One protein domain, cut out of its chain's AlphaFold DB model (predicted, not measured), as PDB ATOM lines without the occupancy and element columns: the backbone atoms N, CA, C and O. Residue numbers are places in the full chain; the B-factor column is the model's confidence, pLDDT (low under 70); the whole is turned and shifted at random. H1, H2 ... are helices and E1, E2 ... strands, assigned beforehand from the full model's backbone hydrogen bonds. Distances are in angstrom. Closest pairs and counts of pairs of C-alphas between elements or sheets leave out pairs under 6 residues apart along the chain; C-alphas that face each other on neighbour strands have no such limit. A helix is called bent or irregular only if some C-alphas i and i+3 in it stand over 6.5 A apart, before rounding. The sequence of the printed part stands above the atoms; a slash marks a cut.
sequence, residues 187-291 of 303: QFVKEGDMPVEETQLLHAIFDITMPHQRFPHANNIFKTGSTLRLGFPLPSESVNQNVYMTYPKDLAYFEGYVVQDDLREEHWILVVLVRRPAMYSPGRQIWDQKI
ATOM      1  N   GLN A 187     144.702  95.760  87.117       82.75
ATOM      2  CA  GLN A 187     144.140  94.986  88.220       82.75
ATOM      3  C   GLN A 187     144.920  93.685  88.387       82.75
ATOM      4  O   GLN A 187     145.295  93.066  87.396       82.75
ATOM      5  N   PHE A 188     145.156  93.269  89.632       83.56
ATOM      6  CA  PHE A 188     145.668  91.931  89.914       83.56
ATOM      7  C   PHE A 188     144.516  90.979  90.205       83.56
ATOM      8  O   PHE A 188     143.658  91.274  91.037       83.56
ATOM      9  N   VAL A 189     144.548  89.816  89.565       82.19
ATOM     10  CA  VAL A 189     143.622  88.713  89.798       82.19
ATOM     11  C   VAL A 189     144.422  87.501  90.255       82.19
ATOM     12  O   VAL A 189     145.349  87.054  89.573       82.19
ATOM     13  N   LYS A 190     144.069  86.988  91.437       82.25
ATOM     14  CA  LYS A 190     144.599  85.728  91.963       82.25
ATOM     15  C   LYS A 190     143.848  84.555  91.381       82.25
ATOM     16  O   LYS A 190     142.632  84.607  91.222       82.25
ATOM     17  N   GLU A 191     144.597  83.507  91.096       73.94
ATOM     18  CA  GLU A 191     144.040  82.224  90.724       73.94
ATOM     19  C   GLU A 191     143.954  81.334  91.969       73.94
ATOM     20  O   GLU A 191     144.872  81.305  92.794       73.94
ATOM     21  N   GLY A 192     142.830  80.634  92.118       76.38
ATOM     22  CA  GLY A 192     142.578  79.731  93.238       76.38
ATOM     23  C   GLY A 192     142.316  80.422  94.581       76.38
ATOM     24  O   GLY A 192     142.197  81.647  94.690       76.38
ATOM     25  N   ASP A 193     142.230  79.605  95.629       80.00
ATOM     26  CA  ASP A 193     141.728  80.018  96.946       80.00
ATOM     27  C   ASP A 193     142.815  80.432  97.941       80.00
ATOM     28  O   ASP A 193     142.492  80.909  99.028       80.00
ATOM     29  N   MET A 194     144.097  80.345  97.565       78.19
ATOM     30  CA  MET A 194     145.194  80.731  98.458       78.19
ATOM     31  C   MET A 194     145.067  82.195  98.919       78.19
ATOM     32  O   MET A 194     144.631  83.053  98.129       78.19
ATOM     33  N   PRO A 195     145.463  82.500 100.170       78.00
ATOM     34  CA  PRO A 195     145.626  83.872 100.632       78.00
ATOM     35  C   PRO A 195     146.574  84.648  99.709       78.00
ATOM     36  O   PRO A 195     147.554  84.096  99.204       78.00
ATOM     37  N   VAL A 196     146.312  85.941  99.498       72.19
ATOM     38  CA  VAL A 196     147.144  86.810  98.631       72.19
ATOM     39  C   VAL A 196     148.595  86.851  99.121       72.19
ATOM     40  O   VAL A 196     149.539  86.973  98.338       72.19
ATOM     41  N   GLU A 197     148.777  86.710 100.430       73.94
ATOM     42  CA  GLU A 197     150.048  86.666 101.136       73.94
ATOM     43  C   GLU A 197     150.869  85.416 100.791       73.94
ATOM     44  O   GLU A 197     152.095  85.450 100.911       73.94
ATOM     45  N   GLU A 198     150.230  84.367 100.283       76.06
ATOM     46  CA  GLU A 198     150.853  83.097  99.906       76.06
ATOM     47  C   GLU A 198     150.939  82.920  98.380       76.06
ATOM     48  O   GLU A 198     151.796  82.185  97.885       76.06
ATOM     49  N   THR A 199     150.131  83.657  97.608       78.38
ATOM     50  CA  THR A 199     150.157  83.616  96.142       78.38
ATOM     51  C   THR A 199     151.497  84.111  95.570       78.38
ATOM     52  O   THR A 199     151.964  85.212  95.876       78.38
ATOM     53  N   GLN A 200     152.111  83.299  94.698       79.25
ATOM     54  CA  GLN A 200     153.377  83.607  94.009       79.25
ATOM     55  C   GLN A 200     153.198  84.090  92.565       79.25
ATOM     56  O   GLN A 200     154.095  84.744  92.037       79.25
ATOM     57  N   LEU A 201     152.080  83.753  91.919       81.62
ATOM     58  CA  LEU A 201     151.796  84.075  90.520       81.62
ATOM     59  C   LEU A 201     150.424  84.719  90.411       81.62
ATOM     60  O   LEU A 201     149.465  84.222  90.998       81.62
ATOM     61  N   LEU A 202     150.344  85.827  89.684       83.12
ATOM     62  CA  LEU A 202     149.134  86.632  89.575       83.12
ATOM     63  C   LEU A 202     148.928  87.111  88.152       83.12
ATOM     64  O   LEU A 202     149.889  87.410  87.448       83.12
ATOM     65  N   HIS A 203     147.670  87.243  87.759       85.94
ATOM     66  CA  HIS A 203     147.312  87.843  86.486       85.94
ATOM     67  C   HIS A 203     147.210  89.354  86.670       85.94
ATOM     68  O   HIS A 203     146.398  89.837  87.456       85.94
ATOM     69  N   ALA A 204     148.048  90.104  85.968       87.25
ATOM     70  CA  ALA A 204     147.948  91.546  85.844       87.25
ATOM     71  C   ALA A 204     147.172  91.873  84.566       87.25
ATOM     72  O   ALA A 204     147.618  91.536  83.470       87.25
ATOM     73  N   ILE A 205     146.013  92.508  84.714       87.50
ATOM     74  CA  ILE A 205     145.112  92.840  83.611       87.50
ATOM     75  C   ILE A 205     145.208  94.336  83.333       87.50
ATOM     76  O   ILE A 205     144.943  95.146  84.227       87.50
ATOM     77  N   PHE A 206     145.569  94.695  82.104       87.81
ATOM     78  CA  PHE A 206     145.704  96.072  81.634       87.81
ATOM     79  C   PHE A 206     144.712  96.347  80.507       87.81
ATOM     80  O   PHE A 206     144.534  95.511  79.624       87.81
ATOM     81  N   ASP A 207     144.143  97.550  80.494       87.25
ATOM     82  CA  ASP A 207     143.563  98.114  79.275       87.25
ATOM     83  C   ASP A 207     144.680  98.816  78.497       87.25
ATOM     84  O   ASP A 207     145.264  99.802  78.963       87.25
ATOM     85  N   ILE A 208     145.000  98.269  77.329       86.69
ATOM     86  CA  ILE A 208     146.037  98.772  76.432       86.69
ATOM     87  C   ILE A 208     145.457  99.333  75.136       86.69
ATOM     88  O   ILE A 208     146.214  99.555  74.198       86.69
ATOM     89  N   THR A 209     144.157  99.632  75.076       83.56
ATOM     90  CA  THR A 209     143.489 100.152  73.867       83.56
ATOM     91  C   THR A 209     144.209 101.375  73.301       83.56
ATOM     92  O   THR A 209     144.631 101.388  72.146       83.56
ATOM     93  N   MET A 210     144.443 102.380  74.149       84.50
ATOM     94  CA  MET A 210     145.162 103.597  73.765       84.50
ATOM     95  C   MET A 210     146.635 103.331  73.392       84.50
ATOM     96  O   MET A 210     147.060 103.800  72.336       84.50
ATOM     97  N   PRO A 211     147.436 102.609  74.205       84.00
ATOM     98  CA  PRO A 211     148.779 102.185  73.812       84.00
ATOM     99  C   PRO A 211     148.843 101.453  72.465       84.00
ATOM    100  O   PRO A 211     149.639 101.825  71.611       84.00
ATOM    101  N   HIS A 212     147.989 100.458  72.252       80.50
ATOM    102  CA  HIS A 212     147.988  99.622  71.055       80.50
ATOM    103  C   HIS A 212     147.687 100.430  69.783       80.50
ATOM    104  O   HIS A 212     148.344 100.269  68.758       80.50
ATOM    105  N   GLN A 213     146.719 101.347  69.851       79.50
ATOM    106  CA  GLN A 213     146.378 102.219  68.722       79.50
ATOM    107  C   GLN A 213     147.451 103.282  68.452       79.50
ATOM    108  O   GLN A 213     147.669 103.672  67.307       79.50
ATOM    109  N   ARG A 214     148.109 103.785  69.504       80.31
ATOM    110  CA  ARG A 214     149.069 104.892  69.400       80.31
ATOM    111  C   ARG A 214     150.481 104.446  69.016       80.31
ATOM    112  O   ARG A 214     151.234 105.277  68.512       80.31
ATOM    113  N   PHE A 215     150.844 103.192  69.284       81.25
ATOM    114  CA  PHE A 215     152.208 102.675  69.125       81.25
ATOM    115  C   PHE A 215     152.232 101.379  68.298       81.25
ATOM    116  O   PHE A 215     152.529 100.303  68.830       81.25
ATOM    117  N   PRO A 216     151.896 101.457  66.997       74.06
ATOM    118  CA  PRO A 216     151.747 100.282  66.144       74.06
ATOM    119  C   PRO A 216     153.040  99.473  65.986       74.06
ATOM    120  O   PRO A 216     152.992  98.249  65.850       74.06
ATOM    121  N   HIS A 217     154.210 100.114  66.047       75.88
ATOM    122  CA  HIS A 217     155.493  99.421  65.911       75.88
ATOM    123  C   HIS A 217     155.871  98.655  67.183       75.88
ATOM    124  O   HIS A 217     156.573  97.644  67.116       75.88
ATOM    125  N   ALA A 218     155.370  99.091  68.339       76.06
ATOM    126  CA  ALA A 218     155.554  98.413  69.610       76.06
ATOM    127  C   ALA A 218     154.564  97.261  69.852       76.06
ATOM    128  O   ALA A 218     154.751  96.526  70.816       76.06
ATOM    129  N   ASN A 219     153.571  97.021  68.986       78.12
ATOM    130  CA  ASN A 219     152.532  96.005  69.225       78.12
ATOM    131  C   ASN A 219     153.064  94.586  69.468       78.12
ATOM    132  O   ASN A 219     152.443  93.802  70.182       78.12
ATOM    133  N   ASN A 220     154.252  94.256  68.955       75.75
ATOM    134  CA  ASN A 220     154.899  92.973  69.233       75.75
ATOM    135  C   ASN A 220     155.164  92.730  70.731       75.75
ATOM    136  O   ASN A 220     155.190  91.576  71.157       75.75
ATOM    137  N   ILE A 221     155.314  93.779  71.550       79.75
ATOM    138  CA  ILE A 221     155.507  93.615  73.000       79.75
ATOM    139  C   ILE A 221     154.243  93.098  73.701       79.75
ATOM    140  O   ILE A 221     154.343  92.534  74.786       79.75
ATOM    141  N   PHE A 222     153.068  93.283  73.092       82.12
ATOM    142  CA  PHE A 222     151.774  92.869  73.638       82.12
ATOM    143  C   PHE A 222     151.343  91.474  73.183       82.12
ATOM    144  O   PHE A 222     150.323  90.987  73.650       82.12
ATOM    145  N   LYS A 223     152.101  90.830  72.289       81.94
ATOM    146  CA  LYS A 223     151.782  89.485  71.801       81.94
ATOM    147  C   LYS A 223     151.970  88.441  72.892       81.94
ATOM    148  O   LYS A 223     152.933  88.500  73.661       81.94
ATOM    149  N   THR A 224     151.096  87.441  72.893       80.56
ATOM    150  CA  THR A 224     151.238  86.251  73.737       80.56
ATOM    151  C   THR A 224     152.644  85.638  73.612       80.56
ATOM    152  O   THR A 224     153.177  85.473  72.515       80.56
ATOM    153  N   GLY A 225     153.263  85.328  74.755       80.62
ATOM    154  CA  GLY A 225     154.639  84.828  74.866       80.62
ATOM    155  C   GLY A 225     155.713  85.908  75.055       80.62
ATOM    156  O   GLY A 225     156.829  85.587  75.470       80.62
ATOM    157  N   SER A 226     155.401  87.185  74.821       82.69
ATOM    158  CA  SER A 226     156.342  88.282  75.067       82.69
ATOM    159  C   SER A 226     156.638  88.450  76.560       82.69
ATOM    160  O   SER A 226     155.757  88.331  77.412       82.69
ATOM    161  N   THR A 227     157.899  88.746  76.885       84.44
ATOM    162  CA  THR A 227     158.328  89.062  78.257       84.44
ATOM    163  C   THR A 227     158.246  90.563  78.496       84.44
ATOM    164  O   THR A 227     158.733  91.356  77.690       84.44
ATOM    165  N   LEU A 228     157.666  90.957  79.627       83.81
ATOM    166  CA  LEU A 228     157.475  92.349  80.017       83.81
ATOM    167  C   LEU A 228     158.031  92.607  81.417       83.81
ATOM    168  O   LEU A 228     157.998  91.750  82.302       83.81
ATOM    169  N   ARG A 229     158.508  93.839  81.619       82.50
ATOM    170  CA  ARG A 229     158.881  94.367  82.934       82.50
ATOM    171  C   ARG A 229     157.938  95.494  83.310       82.50
ATOM    172  O   ARG A 229     157.921  96.540  82.667       82.50
ATOM    173  N   LEU A 230     157.167  95.278  84.365       78.94
ATOM    174  CA  LEU A 230     156.217  96.247  84.893       78.94
ATOM    175  C   LEU A 230     156.906  97.063  85.981       78.94
ATOM    176  O   LEU A 230     157.089  96.567  87.088       78.94
ATOM    177  N   GLY A 231     157.332  98.281  85.657       76.06
ATOM    178  CA  GLY A 231     157.944  99.194  86.624       76.06
ATOM    179  C   GLY A 231     156.901  99.845  87.531       76.06
ATOM    180  O   GLY A 231     155.835 100.247  87.065       76.06
ATOM    181  N   PHE A 232     157.215  99.991  88.818       70.69
ATOM    182  CA  PHE A 232     156.336 100.658  89.778       70.69
ATOM    183  C   PHE A 232     156.923 101.991  90.236       70.69
ATOM    184  O   PHE A 232     158.122 102.074  90.513       70.69
ATOM    185  N   PRO A 233     156.095 103.042  90.375       64.88
ATOM    186  CA  PRO A 233     156.546 104.259  91.026       64.88
ATOM    187  C   PRO A 233     156.887 103.948  92.487       64.88
ATOM    188  O   PRO A 233     156.124 103.263  93.176       64.88
ATOM    189  N   LEU A 234     158.026 104.471  92.946       63.91
ATOM    190  CA  LEU A 234     158.424 104.404  94.349       63.91
ATOM    191  C   LEU A 234     157.340 105.055  95.235       63.91
ATOM    192  O   LEU A 234     156.682 106.002  94.786       63.91
ATOM    193  N   PRO A 235     157.119 104.567  96.470       58.72
ATOM    194  CA  PRO A 235     156.145 105.156  97.385       58.72
ATOM    195  C   PRO A 235     156.434 106.645  97.626       58.72
ATOM    196  O   PRO A 235     157.590 107.045  97.762       58.72
ATOM    197  N   SER A 236     155.389 107.471  97.717       53.97
ATOM    198  CA  SER A 236     155.529 108.886  98.071       53.97
ATOM    199  C   SER A 236     155.863 109.029  99.563       53.97
ATOM    200  O   SER A 236     155.004 108.800 100.414       53.97
ATOM    201  N   GLU A 237     157.125 109.361  99.841       49.78
ATOM    202  CA  GLU A 237     157.726 110.029 101.020       49.78
ATOM    203  C   GLU A 237     157.438 109.533 102.454       49.78
ATOM    204  O   GLU A 237     158.111 109.965 103.382       49.78
ATOM    205  N   SER A 238     156.532 108.584 102.678       48.59
ATOM    206  CA  SER A 238     156.205 108.068 104.023       48.59
ATOM    207  C   SER A 238     156.987 106.812 104.423       48.59
ATOM    208  O   SER A 238     156.850 106.324 105.543       48.59
ATOM    209  N   VAL A 239     157.833 106.290 103.535       51.06
ATOM    210  CA  VAL A 239     158.675 105.116 103.789       51.06
ATOM    211  C   VAL A 239     160.124 105.557 103.672       51.06
ATOM    212  O   VAL A 239     160.491 106.082 102.625       51.06
ATOM    213  N   ASN A 240     160.913 105.369 104.740       50.97
ATOM    214  CA  ASN A 240     162.350 105.669 104.856       50.97
ATOM    215  C   ASN A 240     163.057 105.815 103.493       50.97
ATOM    216  O   ASN A 240     163.556 104.836 102.931       50.97
ATOM    217  N   GLN A 241     163.112 107.046 102.964       50.38
ATOM    218  CA  GLN A 241     163.694 107.335 101.646       50.38
ATOM    219  C   GLN A 241     165.159 106.877 101.563       50.38
ATOM    220  O   GLN A 241     165.629 106.509 100.490       50.38
ATOM    221  N   ASN A 242     165.847 106.779 102.706       51.12
ATOM    222  CA  ASN A 242     167.216 106.272 102.826       51.12
ATOM    223  C   ASN A 242     167.409 104.829 102.322       51.12
ATOM    224  O   ASN A 242     168.522 104.476 101.950       51.12
ATOM    225  N   VAL A 243     166.359 103.998 102.274       53.06
ATOM    226  CA  VAL A 243     166.441 102.631 101.716       53.06
ATOM    227  C   VAL A 243     166.217 102.625 100.199       53.06
ATOM    228  O   VAL A 243     166.671 101.715  99.517       53.06
ATOM    229  N   TYR A 244     165.542 103.642  99.658       47.31
ATOM    230  CA  TYR A 244     165.079 103.680  98.267       47.31
ATOM    231  C   TYR A 244     165.883 104.612  97.360       47.31
ATOM    232  O   TYR A 244     165.861 104.427  96.146       47.31
ATOM    233  N   MET A 245     166.627 105.575  97.918       47.50
ATOM    234  CA  MET A 245     167.499 106.465  97.137       47.50
ATOM    235  C   MET A 245     168.663 105.736  96.446       47.50
ATOM    236  O   MET A 245     169.247 106.274  95.510       47.50
ATOM    237  N   THR A 246     168.990 104.509  96.858       51.50
ATOM    238  CA  THR A 246     170.062 103.693  96.265       51.50
ATOM    239  C   THR A 246     169.603 102.759  95.149       51.50
ATOM    240  O   THR A 246     170.453 102.188  94.467       51.50
ATOM    241  N   TYR A 247     168.295 102.601  94.917       51.25
ATOM    242  CA  TYR A 247     167.802 101.688  93.886       51.25
ATOM    243  C   TYR A 247     167.367 102.460  92.635       51.25
ATOM    244  O   TYR A 247     166.383 103.203  92.690       51.25
ATOM    245  N   PRO A 248     168.046 102.293  91.482       55.62
ATOM    246  CA  PRO A 248     167.534 102.807  90.220       55.62
ATOM    247  C   PRO A 248     166.106 102.300  89.973       55.62
ATOM    248  O   PRO A 248     165.778 101.158  90.305       55.62
ATOM    249  N   LYS A 249     165.260 103.140  89.354       55.69
ATOM    250  CA  LYS A 249     163.865 102.810  88.972       55.69
ATOM    251  C   LYS A 249     163.747 101.463  88.241       55.69
ATOM    252  O   LYS A 249     162.715 100.805  88.315       55.69
ATOM    253  N   ASP A 250     164.834 101.038  87.612       56.38
ATOM    254  CA  ASP A 250     164.968  99.806  86.842       56.38
ATOM    255  C   ASP A 250     165.132  98.543  87.697       56.38
ATOM    256  O   ASP A 250     165.257  97.460  87.138       56.38
ATOM    257  N   LEU A 251     165.114  98.650  89.030       58.56
ATOM    258  CA  LEU A 251     165.138  97.514  89.965       58.56
ATOM    259  C   LEU A 251     163.801  97.288  90.689       58.56
ATOM    260  O   LEU A 251     163.617  96.255  91.331       58.56
ATOM    261  N   ALA A 252     162.851  98.219  90.572       65.94
ATOM    262  CA  ALA A 252     161.512  98.108  91.149       65.94
ATOM    263  C   ALA A 252     160.496  97.687  90.077       65.94
ATOM    264  O   ALA A 252     159.618  98.461  89.687       65.94
ATOM    265  N   TYR A 253     160.638  96.457  89.579       69.94
ATOM    266  CA  TYR A 253     159.782  95.917  88.525       69.94
ATOM    267  C   TYR A 253     159.298  94.500  88.818       69.94
ATOM    268  O   TYR A 253     159.926  93.761  89.581       69.94
ATOM    269  N   PHE A 254     158.189  94.118  88.184       74.94
ATOM    270  CA  PHE A 254     157.747  92.725  88.099       74.94
ATOM    271  C   PHE A 254     158.059  92.188  86.716       74.94
ATOM    272  O   PHE A 254     157.745  92.831  85.716       74.94
ATOM    273  N   GLU A 255     158.678  91.013  86.672       80.31
ATOM    274  CA  GLU A 255     158.770  90.245  85.438       80.31
ATOM    275  C   GLU A 255     157.471  89.480  85.249       80.31
ATOM    276  O   GLU A 255     156.935  88.870  86.182       80.31
ATOM    277  N   GLY A 256     156.974  89.530  84.025       81.94
ATOM    278  CA  GLY A 256     155.842  88.737  83.620       81.94
ATOM    279  C   GLY A 256     155.910  88.388  82.151       81.94
ATOM    280  O   GLY A 256     156.720  88.927  81.395       81.94
ATOM    281  N   TYR A 257     155.048  87.467  81.764       87.44
ATOM    282  CA  TYR A 257     154.884  87.063  80.381       87.44
ATOM    283  C   TYR A 257     153.433  87.246  79.973       87.44
ATOM    284  O   TYR A 257     152.515  87.041  80.771       87.44
ATOM    285  N   VAL A 258     153.229  87.681  78.737       84.06
ATOM    286  CA  VAL A 258     151.888  87.837  78.184       84.06
ATOM    287  C   VAL A 258     151.289  86.451  77.981       84.06
ATOM    288  O   VAL A 258     151.856  85.634  77.253       84.06
ATOM    289  N   VAL A 259     150.165  86.184  78.642       81.00
ATOM    290  CA  VAL A 259     149.453  84.896  78.567       81.00
ATOM    291  C   VAL A 259     148.213  84.955  77.695       81.00
ATOM    292  O   VAL A 259     147.782  83.925  77.188       81.00
ATOM    293  N   GLN A 260     147.643  86.146  77.532       73.38
ATOM    294  CA  GLN A 260     146.491  86.356  76.679       73.38
ATOM    295  C   GLN A 260     146.432  87.810  76.221       73.38
ATOM    296  O   GLN A 260     146.569  88.743  77.019       73.38
ATOM    297  N   ASP A 261     146.154  87.967  74.937       62.41
ATOM    298  CA  ASP A 261     145.702  89.178  74.280       62.41
ATOM    299  C   ASP A 261     144.288  88.917  73.728       62.41
ATOM    300  O   ASP A 261     144.121  88.296  72.682       62.41
ATOM    301  N   ASP A 262     143.239  89.320  74.464       62.75
ATOM    302  CA  ASP A 262     141.861  89.260  73.942       62.75
ATOM    303  C   ASP A 262     141.612  90.524  73.117       62.75
ATOM    304  O   ASP A 262     141.510  91.633  73.654       62.75
ATOM    305  N   LEU A 263     141.579  90.340  71.798       55.62
ATOM    306  CA  LEU A 263     141.400  91.400  70.818       55.62
ATOM    307  C   LEU A 263     139.924  91.484  70.451       55.62
ATOM    308  O   LEU A 263     139.458  90.819  69.526       55.62
ATOM    309  N   ARG A 264     139.174  92.306  71.184       59.00
ATOM    310  CA  ARG A 264     137.821  92.694  70.769       59.00
ATOM    311  C   ARG A 264     137.923  94.006  70.010       59.00
ATOM    312  O   ARG A 264     138.729  94.853  70.380       59.00
ATOM    313  N   GLU A 265     137.110  94.174  68.969       55.00
ATOM    314  CA  GLU A 265     137.230  95.269  67.986       55.00
ATOM    315  C   GLU A 265     137.381  96.674  68.611       55.00
ATOM    316  O   GLU A 265     138.046  97.531  68.034       55.00
ATOM    317  N   GLU A 266     136.855  96.893  69.822       65.94
ATOM    318  CA  GLU A 266     136.893  98.184  70.521       65.94
ATOM    319  C   GLU A 266     137.761  98.219  71.795       65.94
ATOM    320  O   GLU A 266     138.041  99.302  72.309       65.94
ATOM    321  N   HIS A 267     138.218  97.071  72.310       74.00
ATOM    322  CA  HIS A 267     138.942  96.991  73.582       74.00
ATOM    323  C   HIS A 267     140.101  96.000  73.524       74.00
ATOM    324  O   HIS A 267     139.913  94.815  73.248       74.00
ATOM    325  N   TRP A 268     141.289  96.490  73.871       79.69
ATOM    326  CA  TRP A 268     142.516  95.703  73.887       79.69
ATOM    327  C   TRP A 268     142.898  95.418  75.332       79.69
ATOM    328  O   TRP A 268     143.348  96.313  76.055       79.69
ATOM    329  N   ILE A 269     142.704  94.169  75.754       84.38
ATOM    330  CA  ILE A 269     143.052  93.718  77.101       84.38
ATOM    331  C   ILE A 269     144.326  92.889  77.050       84.38
ATOM    332  O   ILE A 269     144.412  91.895  76.332       84.38
ATOM    333  N   LEU A 270     145.300  93.289  77.864       86.00
ATOM    334  CA  LEU A 270     146.543  92.558  78.054       86.00
ATOM    335  C   LEU A 270     146.508  91.837  79.395       86.00
ATOM    336  O   LEU A 270     146.383  92.479  80.442       86.00
ATOM    337  N   VAL A 271     146.681  90.519  79.364       86.94
ATOM    338  CA  VAL A 271     146.854  89.708  80.567       86.94
ATOM    339  C   VAL A 271     148.307  89.267  80.656       86.94
ATOM    340  O   VAL A 271     148.819  88.535  79.807       86.94
ATOM    341  N   VAL A 272     148.976  89.710  81.715       87.81
ATOM    342  CA  VAL A 272     150.368  89.367  82.005       87.81
ATOM    343  C   VAL A 272     150.397  88.495  83.247       87.81
ATOM    344  O   VAL A 272     149.961  88.936  84.311       87.81
ATOM    345  N   LEU A 273     150.938  87.282  83.150       86.75
ATOM    346  CA  LEU A 273     151.229  86.514  84.351       86.75
ATOM    347  C   LEU A 273     152.509  87.054  84.974       86.75
ATOM    348  O   LEU A 273     153.585  86.976  84.381       86.75
ATOM    349  N   VAL A 274     152.389  87.605  86.175       86.25
ATOM    350  CA  VAL A 274     153.498  88.192  86.917       86.25
ATOM    351  C   VAL A 274     153.908  87.295  88.067       86.25
ATOM    352  O   VAL A 274     153.073  86.697  88.752       86.25
ATOM    353  N   ARG A 275     155.213  87.246  88.322       81.81
ATOM    354  CA  ARG A 275     155.743  86.602  89.517       81.81
ATOM    355  C   ARG A 275     155.850  87.605  90.652       81.81
ATOM    356  O   ARG A 275     156.366  88.710  90.480       81.81
ATOM    357  N   ARG A 276     155.413  87.192  91.840       74.62
ATOM    358  CA  ARG A 276     155.585  87.980  93.050       74.62
ATOM    359  C   ARG A 276     157.080  88.188  93.304       74.62
ATOM    360  O   ARG A 276     157.850  87.225  93.250       74.62
ATOM    361  N   PRO A 277     157.512  89.421  93.602       73.31
ATOM    362  CA  PRO A 277     158.922  89.677  93.835       73.31
ATOM    363  C   PRO A 277     159.454  88.922  95.049       73.31
ATOM    364  O   PRO A 277     158.716  88.656  96.009       73.31
ATOM    365  N   ALA A 278     160.754  88.627  95.012       70.56
ATOM    366  CA  ALA A 278     161.474  88.037  96.134       70.56
ATOM    367  C   ALA A 278     161.308  88.885  97.406       70.56
ATOM    368  O   ALA A 278     161.212  90.108  97.329       70.56
ATOM    369  N   MET A 279     161.313  88.235  98.577       64.44
ATOM    370  CA  MET A 279     161.037  88.873  99.877       64.44
ATOM    371  C   MET A 279     161.864  90.140 100.144       64.44
ATOM    372  O   MET A 279     161.371  91.070 100.770       64.44
ATOM    373  N   TYR A 280     163.098  90.185  99.646       65.81
ATOM    374  CA  TYR A 280     164.031  91.286  99.881       65.81
ATOM    375  C   TYR A 280     164.051  92.339  98.766       65.81
ATOM    376  O   TYR A 280     164.870  93.252  98.814       65.81
ATOM    377  N   SER A 281     163.199  92.223  97.740       65.31
ATOM    378  CA  SER A 281     163.220  93.180  96.634       65.31
ATOM    379  C   SER A 281     162.404  94.442  96.959       65.31
ATOM    380  O   SER A 281     161.339  94.351  97.583       65.31
ATOM    381  N   PRO A 282     162.827  95.625  96.474       63.06
ATOM    382  CA  PRO A 282     162.049  96.860  96.604       63.06
ATOM    383  C   PRO A 282     160.616  96.731  96.056       63.06
ATOM    384  O   PRO A 282     159.679  97.321  96.591       63.06
ATOM    385  N   GLY A 283     160.424  95.900  95.025       63.75
ATOM    386  CA  GLY A 283     159.111  95.624  94.441       63.75
ATOM    387  C   GLY A 283     158.133  94.939  95.403       63.75
ATOM    388  O   GLY A 283     156.927  95.151  95.287       63.75
ATOM    389  N   ARG A 284     158.619  94.158  96.379       69.06
ATOM    390  CA  ARG A 284     157.769  93.459  97.359       69.06
ATOM    391  C   ARG A 284     157.134  94.411  98.374       69.06
ATOM    392  O   ARG A 284     155.976  94.244  98.729       69.06
ATOM    393  N   GLN A 285     157.846  95.450  98.797       64.00
ATOM    394  CA  GLN A 285     157.273  96.434  99.723       64.00
ATOM    395  C   GLN A 285     156.181  97.278  99.045       64.00
ATOM    396  O   GLN A 285     155.166  97.591  99.660       64.00
ATOM    397  N   ILE A 286     156.340  97.581  97.751       63.47
ATOM    398  CA  ILE A 286     155.313  98.262  96.946       63.47
ATOM    399  C   ILE A 286     154.087  97.357  96.738       63.47
ATOM    400  O   ILE A 286     152.948  97.830  96.803       63.47
ATOM    401  N   TRP A 287     154.324  96.061  96.511       65.75
ATOM    402  CA  TRP A 287     153.294  95.027  96.391       65.75
ATOM    403  C   TRP A 287     152.350  95.017  97.597       65.75
ATOM    404  O   TRP A 287     151.140  95.186  97.442       65.75
ATOM    405  N   ASP A 288     152.914  94.879  98.799       64.38
ATOM    406  CA  ASP A 288     152.141  94.703 100.031       64.38
ATOM    407  C   ASP A 288     151.350  95.978 100.420       64.38
ATOM    408  O   ASP A 288     150.348  95.897 101.125       64.38
ATOM    409  N   GLN A 289     151.728  97.161  99.912       60.44
ATOM    410  CA  GLN A 289     151.010  98.422 100.166       60.44
ATOM    411  C   GLN A 289     149.813  98.669  99.238       60.44
ATOM    412  O   GLN A 289     148.827  99.289  99.651       60.44
ATOM    413  N   LYS A 290     149.903  98.264  97.964       58.62
ATOM    414  CA  LYS A 290     148.917  98.653  96.935       58.62
ATOM    415  C   LYS A 290     147.838  97.613  96.678       58.62
ATOM    416  O   LYS A 290     146.774  97.966  96.169       58.62
ATOM    417  N   ILE A 291     148.073  96.360  97.041       59.78
ATOM    418  CA  ILE A 291     147.132  95.270  96.774       59.78
ATOM    419  C   ILE A 291     146.220  95.124  97.980       59.78
ATOM    420  O   ILE A 291     146.370  94.247  98.823       59.78
TER     421      ILE A 291
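What this domain is: This is residues 187 to 291 of the 303 residues of an uncharacterized protein of Coniochaeta ligniaria NRRL 30616 (UniProt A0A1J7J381). A strongly twisted antiparallel sheet of five strands makes the body, with short helices toward its two ends. H1 and H2 lie near each other toward the end where E4 turns back into E5, while H4 lies by the start of E4 at the opposite end, with H3 beyond it and off the sheet. The printed part has 105 residues, with four named helices and five named strands in the order E1, E2, H1, H2, E3, H3, E4, E5, H4; the class is mixed, helices and strands. The sheet's order is E1, E2, E5, E4, E3. The whole is only just compact, close to loose, with a radius of gyration of the C-alphas of 15.3 A and spans of 46 by 34 by 21 A.

How they stand to each other: Edge strand E1, residues 187 to 190, forms a hairpin with E2, residues 201 to 207, with N 189 and O 203 2.8 A apart. H1, residues 209 to 214, is on the sheet at a height of 8.4 A, over none of the strands, but only just: two of its C-alphas fall on E5, residues 267 to 275. The closest C-alphas of H1 and E5 are those of Thr 209 and Trp 268, 4.6 A apart. H2, residues 216 to 222, is close to H1 but not clearly touching, with C-alphas 212 and 219 6.1 A apart, at a steep tilt of 40 degrees, opposite ways. H2 only grazes the sheet, with residues 221 to 222. Edge strand E3, residues 227 to 231, is antiparallel to E4, residues 253 to 264, with N 230 and O 254 2.9 A apart. H3, residues 241 to 244, is not on the sheet. E4 and E5 form a hairpin, with N 259 and O 271 2.9 A apart, and E2 is antiparallel to E5, with N 204 and O 272 2.8 A apart. H4, residues 282 to 290, only grazes the sheet with residues 282 to 287; its closest C-alpha to E4 is Gly 283, 6.0 A from that of Tyr 253. In H1 every O i to N i+4 pair is within hydrogen-bond range, in H4 4 of 5, and in H2 0 of 3, beside 3 of 4 O i to N i+3 pairs; H3 is too short for an O i to N i+4 pair.

Where its parts are: E1 begins at C-alpha 187, (144.140, 94.986, 88.220), and E2 is 19.8 A long. H2 is irregular, with C-alphas 217 and 220 7.3 A apart. E4 is 28.4 A long and bends by 66 degrees at residue 257; E5 is 25.4 A long. H4 is 13.3 A long and ends at C-alpha 290, (148.917, 98.653, 96.935).

The domain as a whole: The farthest C-alphas, Asn 242 and Glu 265, are 47.3 A apart. The printed part has no cut, and no link is long. The mean pLDDT of the printed part is 72.2; residues 233 to 253, 261 to 266 and 279 to 291 are under 70.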